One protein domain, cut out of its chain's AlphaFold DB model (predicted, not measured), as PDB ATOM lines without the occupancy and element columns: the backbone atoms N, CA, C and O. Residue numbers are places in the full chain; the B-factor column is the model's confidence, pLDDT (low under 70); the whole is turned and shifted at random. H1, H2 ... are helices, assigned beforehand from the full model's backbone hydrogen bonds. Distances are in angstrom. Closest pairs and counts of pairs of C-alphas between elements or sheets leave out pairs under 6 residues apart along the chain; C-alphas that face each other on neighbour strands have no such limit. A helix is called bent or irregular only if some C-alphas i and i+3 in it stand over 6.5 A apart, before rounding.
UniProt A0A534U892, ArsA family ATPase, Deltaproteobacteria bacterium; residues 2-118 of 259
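Overview. This is residues 2 to 118 of the 259 residues of the protein "ArsA family ATPase" of Deltaproteobacteria bacterium (UniProt A0A534U892). H4 runs through the middle of a helical body, with H1 crossing it on one side and the hairpin of H5 and H6 packed across it on the other. H2 and H3 lie farther out, beyond the first residues of H4, while the long link of residues 60 to 77 loops out beyond its last residues and returns to H5. The printed part has 117 residues with six named helices, H1 to H6 in order, and no named strand; the class is all helix. It is compact, with a radius of gyration of the C-alphas of 14.4 A, and spans 40 by 36 by 26 A.

Along the chain. H1, residues 10 to 19, begins at C-alpha 10 at (-27.734, -22.163, -2.057) and is 14.7 A long. H2 is residues 23 to 30 and H3 residues 33 to 41. H4, residues 45 to 59, is 20.7 A from first to last C-alpha and begins at C-alpha 45 at (-25.157, -32.288, 4.066). H5, residues 78 to 94, the longest helix, measures 24.1 A. It has a kink of 41 degrees near residue 88 and is only just irregular: C-alphas 85 and 88 are 6.8 A apart. H6, residues 99 to 112, measures 20.1 A and ends at C-alpha 112 at (-42.573, -41.028, 8.981).

Arrangement. H4 is the hub, touching three helices. H1 touches it at a steep tilt of 54 degrees, the closest C-alphas being those of Leu 12 and Met 49, 5.8 A apart. Residues 45 to 51 of H4 touch residues 83 to 88 of H5, about perpendicular at 88 degrees, with the C-alphas of Glu 47 and Tyr 84 closest at 4.8 A. Residues 51 to 55 of H4 touch residues 107 to 110 of H6 at a steep tilt of 64 degrees; the closest C-alphas, of Trp 55 and Ile 107, are 6.1 A apart. H5 and H6 form a helical hairpin, opposite ways at a steep tilt of 44 degrees, with the C-alphas of Arg 92 and Gln 101 closest at 4.6 A. H1 and H2 only just touch, with 3 pairs of C-alphas within 8 A, and only at the corner; Leu 16 and Leu 26 have the closest C-alphas, 7.3 A apart. H3 is close to but not clearly touching H2, H4 and H5; its closest C-alpha pair with H5, Phe 38 and Ala 94, is 7.7 A apart. H1 is apart from H5 and H6. Every O i to N i+4 pair is within hydrogen-bond range in H1, H2, H3, H4 and H6; in H5, 10 of 13 are.

Size, cuts and confidence. The two C-alphas farthest apart, of Ala 41 and Ala 63, are 41.2 A apart. The printed part has no cut. The link from H4 to H5, 18 residues, is long, and in it residues 61 to 62 pair antiparallel with residues 65 to 66. The mean pLDDT of the printed part is 76.1; residues 5 to 45 and 78 to 79 are under 70.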
ATOM      1  N   HIS A   2     -46.915 -24.094  -8.818       71.44
ATOM      2  CA  HIS A   2     -45.631 -23.427  -8.595       71.44
ATOM      3  C   HIS A   2     -44.519 -24.461  -8.760       71.44
ATOM      4  O   HIS A   2     -44.704 -25.616  -8.385       71.44
ATOM      5  N   VAL A   3     -43.390 -24.057  -9.340       74.50
ATOM      6  CA  VAL A   3     -42.214 -24.917  -9.508       74.50
ATOM      7  C   VAL A   3     -41.060 -24.276  -8.756       74.50
ATOM      8  O   VAL A   3     -40.767 -23.099  -8.966       74.50
ATOM      9  N   LEU A   4     -40.422 -25.046  -7.877       72.81
ATOM     10  CA  LEU A   4     -39.251 -24.627  -7.119       72.81
ATOM     11  C   LEU A   4     -38.080 -25.543  -7.474       72.81
ATOM     12  O   LEU A   4     -38.125 -26.742  -7.208       72.81
ATOM     13  N   GLY A   5     -37.028 -24.977  -8.063       67.25
ATOM     14  CA  GLY A   5     -35.758 -25.676  -8.234       67.25
ATOM     15  C   GLY A   5     -34.965 -25.639  -6.931       67.25
ATOM     16  O   GLY A   5     -34.660 -24.558  -6.432       67.25
ATOM     17  N   LEU A   6     -34.630 -26.804  -6.378       60.28
ATOM     18  CA  LEU A   6     -33.783 -26.905  -5.191       60.28
ATOM     19  C   LEU A   6     -32.331 -27.157  -5.612       60.28
ATOM     20  O   LEU A   6     -31.963 -28.275  -5.966       60.28
ATOM     21  N   ASP A   7     -31.492 -26.120  -5.548       60.06
ATOM     22  CA  ASP A   7     -30.037 -26.289  -5.596       60.06
ATOM     23  C   ASP A   7     -29.478 -26.388  -4.171       60.06
ATOM     24  O   ASP A   7     -29.520 -25.446  -3.376       60.06
ATOM     25  N   GLY A   8     -28.944 -27.560  -3.836       52.03
ATOM     26  CA  GLY A   8     -28.573 -27.901  -2.468       52.03
ATOM     27  C   GLY A   8     -27.390 -27.123  -1.868       52.03
ATOM     28  O   GLY A   8     -27.172 -27.245  -0.665       52.03
ATOM     29  N   ARG A   9     -26.633 -26.317  -2.638       49.28
ATOM     30  CA  ARG A   9     -25.626 -25.393  -2.060       49.28
ATOM     31  C   ARG A   9     -26.234 -24.064  -1.601       49.28
ATOM     32  O   ARG A   9     -25.972 -23.660  -0.474       49.28
ATOM     33  N   ALA A  10     -27.060 -23.416  -2.424       51.91
ATOM     34  CA  ALA A  10     -27.734 -22.163  -2.057       51.91
ATOM     35  C   ALA A  10     -28.784 -22.377  -0.949       51.91
ATOM     36  O   ALA A  10     -28.930 -21.549  -0.050       51.91
ATOM     37  N   ALA A  11     -29.436 -23.545  -0.947       53.09
ATOM     38  CA  ALA A  11     -30.412 -23.923   0.072       53.09
ATOM     39  C   ALA A  11     -29.824 -24.003   1.499       53.09
ATOM     40  O   ALA A  11     -30.558 -23.795   2.460       53.09
ATOM     41  N   LEU A  12     -28.517 -24.274   1.654       50.94
ATOM     42  CA  LEU A  12     -27.834 -24.347   2.956       50.94
ATOM     43  C   LEU A  12     -27.777 -22.979   3.650       50.94
ATOM     44  O   LEU A  12     -28.120 -22.883   4.826       50.94
ATOM     45  N   GLU A  13     -27.345 -21.928   2.945       52.88
ATOM     46  CA  GLU A  13     -27.265 -20.573   3.511       52.88
ATOM     47  C   GLU A  13     -28.655 -19.998   3.791       52.88
ATOM     48  O   GLU A  13     -28.865 -19.386   4.838       52.88
ATOM     49  N   GLU A  14     -29.615 -20.251   2.898       56.97
ATOM     50  CA  GLU A  14     -30.998 -19.811   3.066       56.97
ATOM     51  C   GLU A  14     -31.664 -20.512   4.263       56.97
ATOM     52  O   GLU A  14     -32.159 -19.846   5.169       56.97
ATOM     53  N   TYR A  15     -31.610 -21.846   4.338       56.50
ATOM     54  CA  TYR A  15     -32.236 -22.615   5.420       56.50
ATOM     55  C   TYR A  15     -31.594 -22.345   6.783       56.50
ATOM     56  O   TYR A  15     -32.285 -22.146   7.785       56.50
ATOM     57  N   LEU A  16     -30.264 -22.290   6.841       55.94
ATOM     58  CA  LEU A  16     -29.578 -21.985   8.088       55.94
ATOM     59  C   LEU A  16     -29.771 -20.523   8.515       55.94
ATOM     60  O   LEU A  16     -29.865 -20.263   9.714       55.94
ATOM     61  N   GLY A  17     -29.898 -19.588   7.569       58.06
ATOM     62  CA  GLY A  17     -30.301 -18.208   7.846       58.06
ATOM     63  C   GLY A  17     -31.735 -18.089   8.372       58.06
ATOM     64  O   GLY A  17     -31.999 -17.238   9.220       58.06
ATOM     65  N   LEU A  18     -32.642 -18.968   7.931       58.69
ATOM     66  CA  LEU A  18     -34.031 -19.028   8.404       58.69
ATOM     67  C   LEU A  18     -34.154 -19.610   9.824       58.69
ATOM     68  O   LEU A  18     -35.023 -19.189  10.584       58.69
ATOM     69  N   ILE A  19     -33.290 -20.557  10.204       51.50
ATOM     70  CA  ILE A  19     -33.363 -21.255  11.504       51.50
ATOM     71  C   ILE A  19     -32.503 -20.607  12.584       51.50
ATOM     72  O   ILE A  19     -32.835 -20.678  13.771       51.50
ATOM     73  N   ILE A  20     -31.381 -19.998  12.203       58.25
ATOM     74  CA  ILE A  20     -30.449 -19.376  13.137       58.25
ATOM     75  C   ILE A  20     -30.547 -17.855  12.954       58.25
ATOM     76  O   ILE A  20     -29.839 -17.289  12.120       58.25
ATOM     77  N   PRO A  21     -31.366 -17.155  13.765       50.66
ATOM     78  CA  PRO A  21     -31.617 -15.719  13.599       50.66
ATOM     79  C   PRO A  21     -30.379 -14.842  13.852       50.66
ATOM     80  O   PRO A  21     -30.384 -13.648  13.558       50.66
ATOM     81  N   VAL A  22     -29.295 -15.411  14.396       60.00
ATOM     82  CA  VAL A  22     -28.073 -14.685  14.760       60.00
ATOM     83  C   VAL A  22     -26.885 -15.199  13.944       60.00
ATOM     84  O   VAL A  22     -26.344 -16.269  14.226       60.00
ATOM     85  N   LYS A  23     -26.396 -14.384  12.996       55.78
ATOM     86  CA  LYS A  23     -25.237 -14.692  12.124       55.78
ATOM     87  C   LYS A  23     -23.994 -15.194  12.879       55.78
ATOM     88  O   LYS A  23     -23.233 -15.999  12.354       55.78
ATOM     89  N   ARG A  24     -23.784 -14.746  14.123       56.00
ATOM     90  CA  ARG A  24     -22.669 -15.201  14.974       56.00
ATOM     91  C   ARG A  24     -22.804 -16.657  15.426       56.00
ATOM     92  O   ARG A  24     -21.807 -17.365  15.413       56.00
ATOM     93  N   LEU A  25     -24.011 -17.114  15.773       58.47
ATOM     94  CA  LEU A  25     -24.254 -18.510  16.162       58.47
ATOM     95  C   LEU A  25     -24.055 -19.452  14.967       58.47
ATOM     96  O   LEU A  25     -23.533 -20.554  15.122       58.47
ATOM     97  N   LEU A  26     -24.426 -18.979  13.773       60.34
ATOM     98  CA  LEU A  26     -24.221 -19.677  12.509       60.34
ATOM     99  C   LEU A  26     -22.737 -19.993  12.282       60.34
ATOM    100  O   LEU A  26     -22.360 -21.143  12.063       60.34
ATOM    101  N   ALA A  27     -21.891 -18.968  12.417       59.38
ATOM    102  CA  ALA A  27     -20.445 -19.099  12.293       59.38
ATOM    103  C   ALA A  27     -19.866 -20.085  13.322       59.38
ATOM    104  O   ALA A  27     -18.992 -20.881  12.986       59.38
ATOM    105  N   THR A  28     -20.390 -20.096  14.553       63.19
ATOM    106  CA  THR A  28     -19.964 -21.039  15.596       63.19
ATOM    107  C   THR A  28     -20.291 -22.492  15.236       63.19
ATOM    108  O   THR A  28     -19.426 -23.356  15.382       63.19
ATOM    109  N   VAL A  29     -21.491 -22.770  14.711       64.44
ATOM    110  CA  VAL A  29     -21.892 -24.122  14.274       64.44
ATOM    111  C   VAL A  29     -20.979 -24.624  13.151       64.44
ATOM    112  O   VAL A  29     -20.423 -25.719  13.276       64.44
ATOM    113  N   PHE A  30     -20.745 -23.799  12.124       63.91
ATOM    114  CA  PHE A  30     -19.845 -24.119  11.007       63.91
ATOM    115  C   PHE A  30     -18.387 -24.334  11.438       63.91
ATOM    116  O   PHE A  30     -17.665 -25.140  10.851       63.91
ATOM    117  N   SER A  31     -17.944 -23.632  12.480       64.88
ATOM    118  CA  SER A  31     -16.590 -23.764  13.028       64.88
ATOM    119  C   SER A  31     -16.409 -24.951  13.984       64.88
ATOM    120  O   SER A  31     -15.290 -25.224  14.421       64.88
ATOM    121  N   SER A  32     -17.485 -25.664  14.341       66.94
ATOM    122  CA  SER A  32     -17.398 -26.754  15.312       66.94
ATOM    123  C   SER A  32     -16.698 -27.980  14.717       66.94
ATOM    124  O   SER A  32     -16.976 -28.393  13.590       66.94
ATOM    125  N   LYS A  33     -15.812 -28.613  15.500       63.84
ATOM    126  CA  LYS A  33     -15.128 -29.850  15.085       63.84
ATOM    127  C   LYS A  33     -16.125 -30.948  14.720       63.84
ATOM    128  O   LYS A  33     -15.876 -31.675  13.776       63.84
ATOM    129  N   LEU A  34     -17.263 -31.033  15.412       62.31
ATOM    130  CA  LEU A  34     -18.313 -32.017  15.133       62.31
ATOM    131  C   LEU A  34     -18.975 -31.785  13.762       62.31
ATOM    132  O   LEU A  34     -19.182 -32.742  13.025       62.31
ATOM    133  N   TYR A  35     -19.245 -30.526  13.392       64.75
ATOM    134  CA  TYR A  35     -19.718 -30.172  12.050       64.75
ATOM    135  C   TYR A  35     -18.661 -30.481  10.988       64.75
ATOM    136  O   TYR A  35     -18.987 -31.075   9.970       64.75
ATOM    137  N   GLN A  36     -17.391 -30.137  11.230       66.00
ATOM    138  CA  GLN A  36     -16.324 -30.445  10.275       66.00
ATOM    139  C   GLN A  36     -16.089 -31.950  10.128       66.00
ATOM    140  O   GLN A  36     -15.916 -32.414   9.010       66.00
ATOM    141  N   TYR A  37     -16.167 -32.722  11.216       64.12
ATOM    142  CA  TYR A  37     -16.152 -34.182  11.162       64.12
ATOM    143  C   TYR A  37     -17.363 -34.723  10.409       64.12
ATOM    144  O   TYR A  37     -17.184 -35.609   9.595       64.12
ATOM    145  N   PHE A  38     -18.570 -34.190  10.612       62.69
ATOM    146  CA  PHE A  38     -19.753 -34.629   9.869       62.69
ATOM    147  C   PHE A  38     -19.665 -34.287   8.379       62.69
ATOM    148  O   PHE A  38     -19.901 -35.151   7.553       62.69
ATOM    149  N   VAL A  39     -19.262 -33.071   8.011       64.19
ATOM    150  CA  VAL A  39     -19.067 -32.689   6.602       64.19
ATOM    151  C   VAL A  39     -17.936 -33.486   5.952       64.19
ATOM    152  O   VAL A  39     -18.036 -33.832   4.778       64.19
ATOM    153  N   ALA A  40     -16.875 -33.798   6.699       61.12
ATOM    154  CA  ALA A  40     -15.761 -34.608   6.211       61.12
ATOM    155  C   ALA A  40     -16.080 -36.115   6.160       61.12
ATOM    156  O   ALA A  40     -15.533 -36.812   5.313       61.12
ATOM    157  N   ALA A  41     -16.937 -36.619   7.055       52.28
ATOM    158  CA  ALA A  41     -17.278 -38.039   7.183       52.28
ATOM    159  C   ALA A  41     -18.572 -38.433   6.454       52.28
ATOM    160  O   ALA A  41     -18.753 -39.609   6.147       52.28
ATOM    161  N   ALA A  42     -19.465 -37.482   6.174       52.88
ATOM    162  CA  ALA A  42     -20.745 -37.704   5.515       52.88
ATOM    163  C   ALA A  42     -20.882 -36.800   4.272       52.88
ATOM    164  O   ALA A  42     -21.287 -35.636   4.373       52.88
ATOM    165  N   PRO A  43     -20.620 -37.341   3.067       58.59
ATOM    166  CA  PRO A  43     -21.321 -36.892   1.867       58.59
ATOM    167  C   PRO A  43     -22.825 -37.002   2.174       58.59
ATOM    168  O   PRO A  43     -23.309 -38.101   2.436       58.59
ATOM    169  N   GLY A  44     -23.544 -35.883   2.287       64.50
ATOM    170  CA  GLY A  44     -24.898 -35.925   2.860       64.50
ATOM    171  C   GLY A  44     -25.467 -34.602   3.372       64.50
ATOM    172  O   GLY A  44     -26.666 -34.492   3.622       64.50
ATOM    173  N   LEU A  45     -24.639 -33.570   3.575       69.00
ATOM    174  CA  LEU A  45     -25.157 -32.288   4.066       69.00
ATOM    175  C   LEU A  45     -26.113 -31.643   3.052       69.00
ATOM    176  O   LEU A  45     -27.146 -31.106   3.442       69.00
ATOM    177  N   LYS A  46     -25.793 -31.729   1.755       71.75
ATOM    178  CA  LYS A  46     -26.641 -31.219   0.669       71.75
ATOM    179  C   LYS A  46     -28.018 -31.887   0.708       71.75
ATOM    180  O   LYS A  46     -29.055 -31.231   0.605       71.75
ATOM    181  N   GLU A  47     -28.008 -33.192   0.900       78.94
ATOM    182  CA  GLU A  47     -29.163 -34.061   1.006       78.94
ATOM    183  C   GLU A  47     -30.018 -33.682   2.220       78.94
ATOM    184  O   GLU A  47     -31.210 -33.409   2.078       78.94
ATOM    185  N   LEU A  48     -29.399 -33.555   3.400       78.31
ATOM    186  CA  LEU A  48     -30.072 -33.130   4.628       78.31
ATOM    187  C   LEU A  48     -30.723 -31.749   4.481       78.31
ATOM    188  O   LEU A  48     -31.847 -31.552   4.937       78.31
ATOM    189  N   MET A  49     -30.038 -30.797   3.843       75.94
ATOM    190  CA  MET A  49     -30.581 -29.454   3.611       75.94
ATOM    191  C   MET A  49     -31.741 -29.461   2.625       75.94
ATOM    192  O   MET A  49     -32.726 -28.761   2.843       75.94
ATOM    193  N   THR A  50     -31.660 -30.280   1.578       82.62
ATOM    194  CA  THR A  50     -32.755 -30.442   0.614       82.62
ATOM    195  C   THR A  50     -34.012 -30.939   1.325       82.62
ATOM    196  O   THR A  50     -35.080 -30.344   1.189       82.62
ATOM    197  N   VAL A  51     -33.877 -31.965   2.171       87.62
ATOM    198  CA  VAL A  51     -34.991 -32.474   2.983       87.62
ATOM    199  C   VAL A  51     -35.459 -31.437   4.014       87.62
ATOM    200  O   VAL A  51     -36.660 -31.287   4.230       87.62
ATOM    201  N   GLY A  52     -34.545 -30.671   4.613       86.50
ATOM    202  CA  GLY A  52     -34.878 -29.566   5.518       86.50
ATOM    203  C   GLY A  52     -35.720 -28.474   4.851       86.50
ATOM    204  O   GLY A  52     -36.701 -28.014   5.432       86.50
ATOM    205  N   LYS A  53     -35.404 -28.102   3.606       84.50
ATOM    206  CA  LYS A  53     -36.199 -27.135   2.833       84.50
ATOM    207  C   LYS A  53     -37.578 -27.691   2.476       84.50
ATOM    208  O   LYS A  53     -38.552 -26.954   2.584       84.50
ATOM    209  N   ILE A  54     -37.680 -28.975   2.125       89.56
ATOM    210  CA  ILE A  54     -38.978 -29.639   1.913       89.56
ATOM    211  C   ILE A  54     -39.818 -29.575   3.194       89.56
ATOM    212  O   ILE A  54     -40.972 -29.161   3.141       89.56
ATOM    213  N   TRP A  55     -39.232 -29.916   4.347       91.12
ATOM    214  CA  TRP A  55     -39.906 -29.819   5.644       91.12
ATOM    215  C   TRP A  55     -40.374 -28.390   5.944       91.12
ATOM    216  O   TRP A  55     -41.507 -28.194   6.382       91.12
ATOM    217  N   TYR A  56     -39.529 -27.391   5.677       88.88
ATOM    218  CA  TYR A  56     -39.875 -25.986   5.871       88.88
ATOM    219  C   TYR A  56     -41.075 -25.578   5.016       88.88
ATOM    220  O   TYR A  56     -42.024 -25.021   5.548       88.88
ATOM    221  N   GLU A  57     -41.066 -25.881   3.715       90.50
ATOM    222  CA  GLU A  57     -42.189 -25.548   2.833       90.50
ATOM    223  C   GLU A  57     -43.463 -26.309   3.228       90.50
ATOM    224  O   GLU A  57     -44.538 -25.718   3.249       90.50
ATOM    225  N   ALA A  58     -43.347 -27.585   3.612       91.00
ATOM    226  CA  ALA A  58     -44.478 -28.417   4.031       91.00
ATOM    227  C   ALA A  58     -45.132 -27.953   5.338       91.00
ATOM    228  O   ALA A  58     -46.316 -28.191   5.554       91.00
ATOM    229  N   THR A  59     -44.366 -27.301   6.214       90.38
ATOM    230  CA  THR A  59     -44.845 -26.793   7.509       90.38
ATOM    231  C   THR A  59     -45.055 -25.282   7.513       90.38
ATOM    232  O   THR A  59     -45.396 -24.711   8.549       90.38
ATOM    233  N   ARG A  60     -44.846 -24.611   6.372       90.75
ATOM    234  CA  ARG A  60     -45.001 -23.164   6.274       90.75
ATOM    235  C   ARG A  60     -46.475 -22.799   6.316       90.75
ATOM    236  O   ARG A  60     -47.274 -23.300   5.525       90.75
ATOM    237  N   GLU A  61     -46.798 -21.869   7.204       92.25
ATOM    238  CA  GLU A  61     -48.142 -21.330   7.347       92.25
ATOM    239  C   GLU A  61     -48.165 -19.823   7.102       92.25
ATOM    240  O   GLU A  61     -47.264 -19.089   7.512       92.25
ATOM    241  N   GLU A  62     -49.241 -19.356   6.479       90.56
ATOM    242  CA  GLU A  62     -49.556 -17.945   6.311       90.56
ATOM    243  C   GLU A  62     -50.970 -17.695   6.841       90.56
ATOM    244  O   GLU A  62     -51.916 -18.402   6.497       90.56
ATOM    245  N   ALA A  63     -51.104 -16.732   7.758       91.12
ATOM    246  CA  ALA A  63     -52.352 -16.469   8.486       91.12
ATOM    247  C   ALA A  63     -52.973 -17.723   9.155       91.12
ATOM    248  O   ALA A  63     -54.196 -17.864   9.215       91.12
ATOM    249  N   GLY A  64     -52.129 -18.630   9.670       90.31
ATOM    250  CA  GLY A  64     -52.549 -19.852  10.371       90.31
ATOM    251  C   GLY A  64     -53.101 -20.951   9.458       90.31
ATOM    252  O   GLY A  64     -53.868 -21.798   9.911       90.31
ATOM    253  N   ARG A  65     -52.776 -20.908   8.161       90.50
ATOM    254  CA  ARG A  65     -53.129 -21.942   7.182       90.50
ATOM    255  C   ARG A  65     -51.879 -22.414   6.447       90.50
ATOM    256  O   ARG A  65     -51.031 -21.568   6.166       90.50
ATOM    257  N   PRO A  66     -51.779 -23.706   6.084       91.12
ATOM    258  CA  PRO A  66     -50.702 -24.186   5.228       91.12
ATOM    259  C   PRO A  66     -50.614 -23.358   3.944       91.12
ATOM    260  O   PRO A  66     -51.631 -23.084   3.308       91.12
ATOM    261  N   CYS A  67     -49.401 -22.967   3.553       92.56
ATOM    262  CA  CYS A  67     -49.185 -22.236   2.302       92.56
ATOM    263  C   CYS A  67     -49.489 -23.085   1.056       92.56
ATOM    264  O   CYS A  67     -49.679 -22.533  -0.026       92.56
ATOM    265  N   TRP A  68     -49.490 -24.413   1.196       92.69
ATOM    266  CA  TRP A  68     -49.636 -25.369   0.105       92.69
ATOM    267  C   TRP A  68     -50.644 -26.454   0.481       92.69
ATOM    268  O   TRP A  68     -50.571 -27.001   1.579       92.69
ATOM    269  N   ASP A  69     -51.530 -26.813  -0.450       91.50
ATOM    270  CA  ASP A  69     -52.442 -27.954  -0.274       91.50
ATOM    271  C   ASP A  69     -51.704 -29.296  -0.405       91.50
ATOM    272  O   ASP A  69     -52.041 -30.277   0.254       91.50
ATOM    273  N   ALA A  70     -50.692 -29.342  -1.276       92.12
ATOM    274  CA  ALA A  70     -49.849 -30.505  -1.509       92.12
ATOM    275  C   ALA A  70     -48.480 -30.083  -2.051       92.12
ATOM    276  O   ALA A  70     -48.360 -29.107  -2.797       92.12
ATOM    277  N   ILE A  71     -47.454 -30.867  -1.722       93.81
ATOM    278  CA  ILE A  71     -46.104 -30.722  -2.266       93.81
ATOM    279  C   ILE A  71     -45.724 -32.043  -2.927       93.81
ATOM    280  O   ILE A  71     -45.688 -33.082  -2.273       93.81
ATOM    281  N   VAL A  72     -45.425 -31.993  -4.225       93.88
ATOM    282  CA  VAL A  72     -44.891 -33.134  -4.977       93.88
ATOM    283  C   VAL A  72     -43.405 -32.901  -5.182       93.88
ATOM    284  O   VAL A  72     -43.003 -31.894  -5.763       93.88
ATOM    285  N   VAL A  73     -42.594 -33.832  -4.688       92.31
ATOM    286  CA  VAL A  73     -41.139 -33.781  -4.822       92.31
ATOM    287  C   VAL A  73     -40.724 -34.793  -5.879       92.31
ATOM    288  O   VAL A  73     -40.859 -35.997  -5.666       92.31
ATOM    289  N   ASP A  74     -40.205 -34.301  -7.003       90.56
ATOM    290  CA  ASP A  74     -39.508 -35.144  -7.972       90.56
ATOM    291  C   ASP A  74     -38.127 -35.490  -7.408       90.56
ATOM    292  O   ASP A  74     -37.207 -34.668  -7.381       90.56
ATOM    293  N   ALA A  75     -38.034 -36.677  -6.815       85.44
ATOM    294  CA  ALA A  75     -36.840 -37.117  -6.121       85.44
ATOM    295  C   ALA A  75     -35.828 -37.730  -7.113       85.44
ATOM    296  O   ALA A  75     -36.224 -38.289  -8.135       85.44
ATOM    297  N   PRO A  76     -34.513 -37.684  -6.820       77.88
ATOM    298  CA  PRO A  76     -33.497 -38.350  -7.637       77.88
ATOM    299  C   PRO A  76     -33.768 -39.852  -7.855       77.88
ATOM    300  O   PRO A  76     -34.580 -40.467  -7.163       77.88
ATOM    301  N   ALA A  77     -33.022 -40.495  -8.759       75.94
ATOM    302  CA  ALA A  77     -33.122 -41.945  -8.966       75.94
ATOM    303  C   ALA A  77     -33.040 -42.743  -7.643       75.94
ATOM    304  O   ALA A  77     -32.368 -42.325  -6.693       75.94
ATOM    305  N   THR A  78     -33.719 -43.892  -7.600       68.25
ATOM    306  CA  THR A  78     -34.002 -44.733  -6.414       68.25
ATOM    307  C   THR A  78     -32.843 -44.834  -5.413       68.25
ATOM    308  O   THR A  78     -33.014 -44.505  -4.236       68.25
ATOM    309  N   GLY A  79     -31.642 -45.198  -5.873       68.38
ATOM    310  CA  GLY A  79     -30.456 -45.340  -5.021       68.38
ATOM    311  C   GLY A  79     -29.989 -44.037  -4.356       68.38
ATOM    312  O   GLY A  79     -29.620 -44.040  -3.182       68.38
ATOM    313  N   HIS A  80     -30.055 -42.908  -5.068       73.06
ATOM    314  CA  HIS A  80     -29.704 -41.600  -4.514       73.06
ATOM    315  C   HIS A  80     -30.806 -41.087  -3.587       73.06
ATOM    316  O   HIS A  80     -30.499 -40.618  -2.498       73.06
ATOM    317  N   SER A  81     -32.082 -41.250  -3.943       78.38
ATOM    318  CA  SER A  81     -33.210 -40.846  -3.090       78.38
ATOM    319  C   SER A  81     -33.177 -41.481  -1.699       78.38
ATOM    320  O   SER A  81     -33.434 -40.805  -0.701       78.38
ATOM    321  N   LEU A  82     -32.774 -42.751  -1.597       84.94
ATOM    322  CA  LEU A  82     -32.580 -43.405  -0.300       84.94
ATOM    323  C   LEU A  82     -31.520 -42.709   0.562       84.94
ATOM    324  O   LEU A  82     -31.670 -42.664   1.782       84.94
ATOM    325  N   GLN A  83     -30.466 -42.150  -0.039       82.75
ATOM    326  CA  GLN A  83     -29.459 -41.386   0.700       82.75
ATOM    327  C   GLN A  83     -30.077 -40.116   1.289       82.75
ATOM    328  O   GLN A  83     -29.920 -39.886   2.487       82.75
ATOM    329  N   TYR A  84     -30.869 -39.367   0.508       84.62
ATOM    330  CA  TYR A  84     -31.586 -38.179   0.995       84.62
ATOM    331  C   TYR A  84     -32.467 -38.505   2.198       84.62
ATOM    332  O   TYR A  84     -32.366 -37.861   3.242       84.62
ATOM    333  N   LEU A  85     -33.277 -39.552   2.078       88.31
ATOM    334  CA  LEU A  85     -34.236 -39.945   3.106       88.31
ATOM    335  C   LEU A  85     -33.574 -40.545   4.362       88.31
ATOM    336  O   LEU A  85     -34.152 -40.487   5.446       88.31
ATOM    337  N   ARG A  86     -32.349 -41.078   4.248       89.06
ATOM    338  CA  ARG A  86     -31.539 -41.560   5.384       89.06
ATOM    339  C   ARG A  86     -30.875 -40.440   6.174       89.06
ATOM    340  O   ARG A  86     -30.646 -40.603   7.373       89.06
ATOM    341  N   MET A  87     -30.549 -39.319   5.530       86.12
ATOM    342  CA  MET A  87     -29.731 -38.277   6.158       86.12
ATOM    343  C   MET A  87     -30.317 -37.676   7.439       86.12
ATOM    344  O   MET A  87     -29.545 -37.491   8.380       86.12
ATOM    345  N   PRO A  88     -31.632 -37.412   7.561       87.62
ATOM    346  CA  PRO A  88     -32.199 -36.933   8.820       87.62
ATOM    347  C   PRO A  88     -31.945 -37.896   9.984       87.62
ATOM    348  O   PRO A  88     -31.538 -37.471  11.063       87.62
ATOM    349  N   GLN A  89     -32.105 -39.202   9.765       87.00
ATOM    350  CA  GLN A  89     -31.828 -40.198  10.796       87.00
ATOM    351  C   GLN A  89     -30.332 -40.260  11.135       87.00
ATOM    352  O   GLN A  89     -29.981 -40.219  12.313       87.00
ATOM    353  N   ALA A  90     -29.460 -40.271  10.123       85.06
ATOM    354  CA  ALA A  90     -28.013 -40.278  10.326       85.06
ATOM    355  C   ALA A  90     -27.529 -39.034  11.095       85.06
ATOM    356  O   ALA A  90     -26.725 -39.143  12.017       85.06
ATOM    357  N   ALA A  91     -28.064 -37.850  10.781       79.88
ATOM    358  CA  ALA A  91     -27.765 -36.617  11.505       79.88
ATOM    359  C   ALA A  91     -28.268 -36.667  12.958       79.88
ATOM    360  O   ALA A  91     -27.584 -36.210  13.870       79.88
ATOM    361  N   ARG A  92     -29.439 -37.257  13.211       82.75
ATOM    362  CA  ARG A  92     -29.941 -37.436  14.581       82.75
ATOM    363  C   ARG A  92     -29.041 -38.350  15.419       82.75
ATOM    364  O   ARG A  92     -28.915 -38.121  16.615       82.75
ATOM    365  N   GLU A  93     -28.460 -39.382  14.811       83.00
ATOM    366  CA  GLU A  93     -27.598 -40.365  15.484       83.00
ATOM    367  C   GLU A  93     -26.158 -39.863  15.666       83.00
ATOM    368  O   GLU A  93     -25.530 -40.145  16.684       83.00
ATOM    369  N   ALA A  94     -25.642 -39.086  14.709       78.38
ATOM    370  CA  ALA A  94     -24.279 -38.559  14.745       78.38
ATOM    371  C   ALA A  94     -24.107 -37.371  15.708       78.38
ATOM    372  O   ALA A  94     -23.036 -37.191  16.291       78.38
ATOM    373  N   PHE A  95     -25.138 -36.535  15.865       70.81
ATOM    374  CA  PHE A  95     -25.080 -35.344  16.710       70.81
ATOM    375  C   PHE A  95     -25.718 -35.602  18.081       70.81
ATOM    376  O   PHE A  95     -26.837 -36.096  18.187       70.81
ATOM    377  N   GLY A  96     -25.017 -35.202  19.148       70.81
ATOM    378  CA  GLY A  96     -25.569 -35.196  20.505       70.81
ATOM    379  C   GLY A  96     -26.717 -34.193  20.679       70.81
ATOM    380  O   GLY A  96     -27.123 -33.500  19.743       70.81
ATOM    381  N   ALA A  97     -27.235 -34.085  21.905       77.31
ATOM    382  CA  ALA A  97     -28.324 -33.164  22.227       77.31
ATOM    383  C   ALA A  97     -27.998 -31.722  21.785       77.31
ATOM    384  O   ALA A  97     -26.983 -31.149  22.183       77.31
ATOM    385  N   GLY A  98     -28.860 -31.134  20.949       72.69
ATOM    386  CA  GLY A  98     -28.620 -29.813  20.375       72.69
ATOM    387  C   GLY A  98     -29.548 -29.463  19.214       72.69
ATOM    388  O   GLY A  98     -30.495 -30.184  18.903       72.69
ATOM    389  N   LEU A  99     -29.269 -28.330  18.563       74.12
ATOM    390  CA  LEU A  99     -30.071 -27.799  17.455       74.12
ATOM    391  C   LEU A  99     -30.211 -28.805  16.302       74.12
ATOM    392  O   LEU A  99     -31.326 -29.070  15.868       74.12
ATOM    393  N   VAL A 100     -29.100 -29.394  15.845       73.88
ATOM    394  CA  VAL A 100     -29.095 -30.330  14.706       73.88
ATOM    395  C   VAL A 100     -29.955 -31.559  14.999       73.88
ATOM    396  O   VAL A 100     -30.814 -31.910  14.198       73.88
ATOM    397  N   GLN A 101     -29.783 -32.164  16.176       79.50
ATOM    398  CA  GLN A 101     -30.547 -33.337  16.600       79.50
ATOM    399  C   GLN A 101     -32.052 -33.039  16.708       79.50
ATOM    400  O   GLN A 101     -32.877 -33.854  16.285       79.50
ATOM    401  N   ARG A 102     -32.425 -31.849  17.194       81.88
ATOM    402  CA  ARG A 102     -33.822 -31.403  17.237       81.88
ATOM    403  C   ARG A 102     -34.423 -31.232  15.842       81.88
ATOM    404  O   ARG A 102     -35.511 -31.746  15.599       81.88
ATOM    405  N   GLU A 103     -33.741 -30.537  14.933       80.81
ATOM    406  CA  GLU A 103     -34.254 -30.332  13.569       80.81
ATOM    407  C   GLU A 103     -34.337 -31.654  12.796       80.81
ATOM    408  O   GLU A 103     -35.368 -31.965  12.204       80.81
ATOM    409  N   ALA A 104     -33.316 -32.506  12.901       85.06
ATOM    410  CA  ALA A 104     -33.327 -33.852  12.337       85.06
ATOM    411  C   ALA A 104     -34.497 -34.707  12.864       85.06
ATOM    412  O   ALA A 104     -35.104 -35.476  12.114       85.06
ATOM    413  N   THR A 105     -34.861 -34.543  14.141       90.00
ATOM    414  CA  THR A 105     -36.014 -35.222  14.751       90.00
ATOM    415  C   THR A 105     -37.337 -34.736  14.164       90.00
ATOM    416  O   THR A 105     -38.173 -35.572  13.828       90.00
ATOM    417  N   LYS A 106     -37.522 -33.422  13.974       91.19
ATOM    418  CA  LYS A 106     -38.726 -32.863  13.331       91.19
ATOM    419  C   LYS A 106     -38.888 -33.358  11.897       91.19
ATOM    420  O   LYS A 106     -39.965 -33.818  11.530       91.19
ATOM    421  N   ILE A 107     -37.804 -33.312  11.123       92.19
ATOM    422  CA  ILE A 107     -37.784 -33.781   9.735       92.19
ATOM    423  C   ILE A 107     -38.142 -35.270   9.680       92.19
ATOM    424  O   ILE A 107     -39.025 -35.667   8.929       92.19
ATOM    425  N   THR A 108     -37.502 -36.093  10.517       92.56
ATOM    426  CA  THR A 108     -37.797 -37.533  10.570       92.56
ATOM    427  C   THR A 108     -39.242 -37.801  11.002       92.56
ATOM    428  O   THR A 108     -39.858 -38.737  10.506       92.56
ATOM    429  N   GLY A 109     -39.779 -36.990  11.919       93.88
ATOM    430  CA  GLY A 109     -41.171 -37.064  12.358       93.88
ATOM    431  C   GLY A 109     -42.150 -36.832  11.210       93.88
ATOM    432  O   GLY A 109     -43.015 -37.672  10.994       93.88
ATOM    433  N   LEU A 110     -41.957 -35.757  10.435       94.00
ATOM    434  CA  LEU A 110     -42.770 -35.467   9.248       94.00
ATOM    435  C   LEU A 110     -42.687 -36.606   8.225       94.00
ATOM    436  O   LEU A 110     -43.709 -37.109   7.777       94.00
ATOM    437  N   LEU A 111     -41.469 -37.050   7.886       93.94
ATOM    438  CA  LEU A 111     -41.271 -38.073   6.856       93.94
ATOM    439  C   LEU A 111     -41.907 -39.424   7.213       93.94
ATOM    440  O   LEU A 111     -42.298 -40.167   6.319       93.94
ATOM    441  N   ARG A 112     -41.984 -39.766   8.503       95.38
ATOM    442  CA  ARG A 112     -42.573 -41.028   8.981       95.38
ATOM    443  C   ARG A 112     -44.082 -40.954   9.205       95.38
ATOM    444  O   ARG A 112     -44.712 -41.995   9.395       95.38
ATOM    445  N   ASP A 113     -44.662 -39.761   9.205       95.44
ATOM    446  CA  ASP A 113     -46.090 -39.585   9.415       95.44
ATOM    447  C   ASP A 113     -46.879 -39.921   8.140       95.44
ATOM    448  O   ASP A 113     -46.818 -39.219   7.133       95.44
ATOM    449  N   ARG A 114     -47.661 -41.006   8.209       94.81
ATOM    450  CA  ARG A 114     -48.504 -41.495   7.106       94.81
ATOM    451  C   ARG A 114     -49.638 -40.534   6.732       94.81
ATOM    452  O   ARG A 114     -50.233 -40.718   5.677       94.81
ATOM    453  N   GLN A 115     -49.998 -39.593   7.608       92.31
ATOM    454  CA  GLN A 115     -51.067 -38.625   7.340       92.31
ATOM    455  C   GLN A 115     -50.582 -37.444   6.499       92.31
ATOM    456  O   GLN A 115     -51.388 -36.810   5.825       92.31
ATOM    457  N   THR A 116     -49.282 -37.151   6.534       92.50
ATOM    458  CA  THR A 116     -48.690 -35.977   5.877       92.50
ATOM    459  C   THR A 116     -47.707 -36.345   4.771       92.50
ATOM    460  O   THR A 116     -47.539 -35.571   3.832       92.50
ATOM    461  N   THR A 117     -47.092 -37.528   4.836       95.69
ATOM    462  CA  THR A 117     -46.096 -37.992   3.865       95.69
ATOM    463  C   THR A 117     -46.489 -39.340   3.264       95.69
ATOM    464  O   THR A 117     -46.940 -40.250   3.960       95.69
ATOM    465  N   ALA A 118     -46.244 -39.497   1.964       95.19
ATOM    466  CA  ALA A 118     -46.232 -40.783   1.277       95.19
ATOM    467  C   ALA A 118     -45.099 -40.803   0.240       95.19
ATOM    468  O   ALA A 118     -44.873 -39.822  -0.466       95.19
TER     469      ALA A 118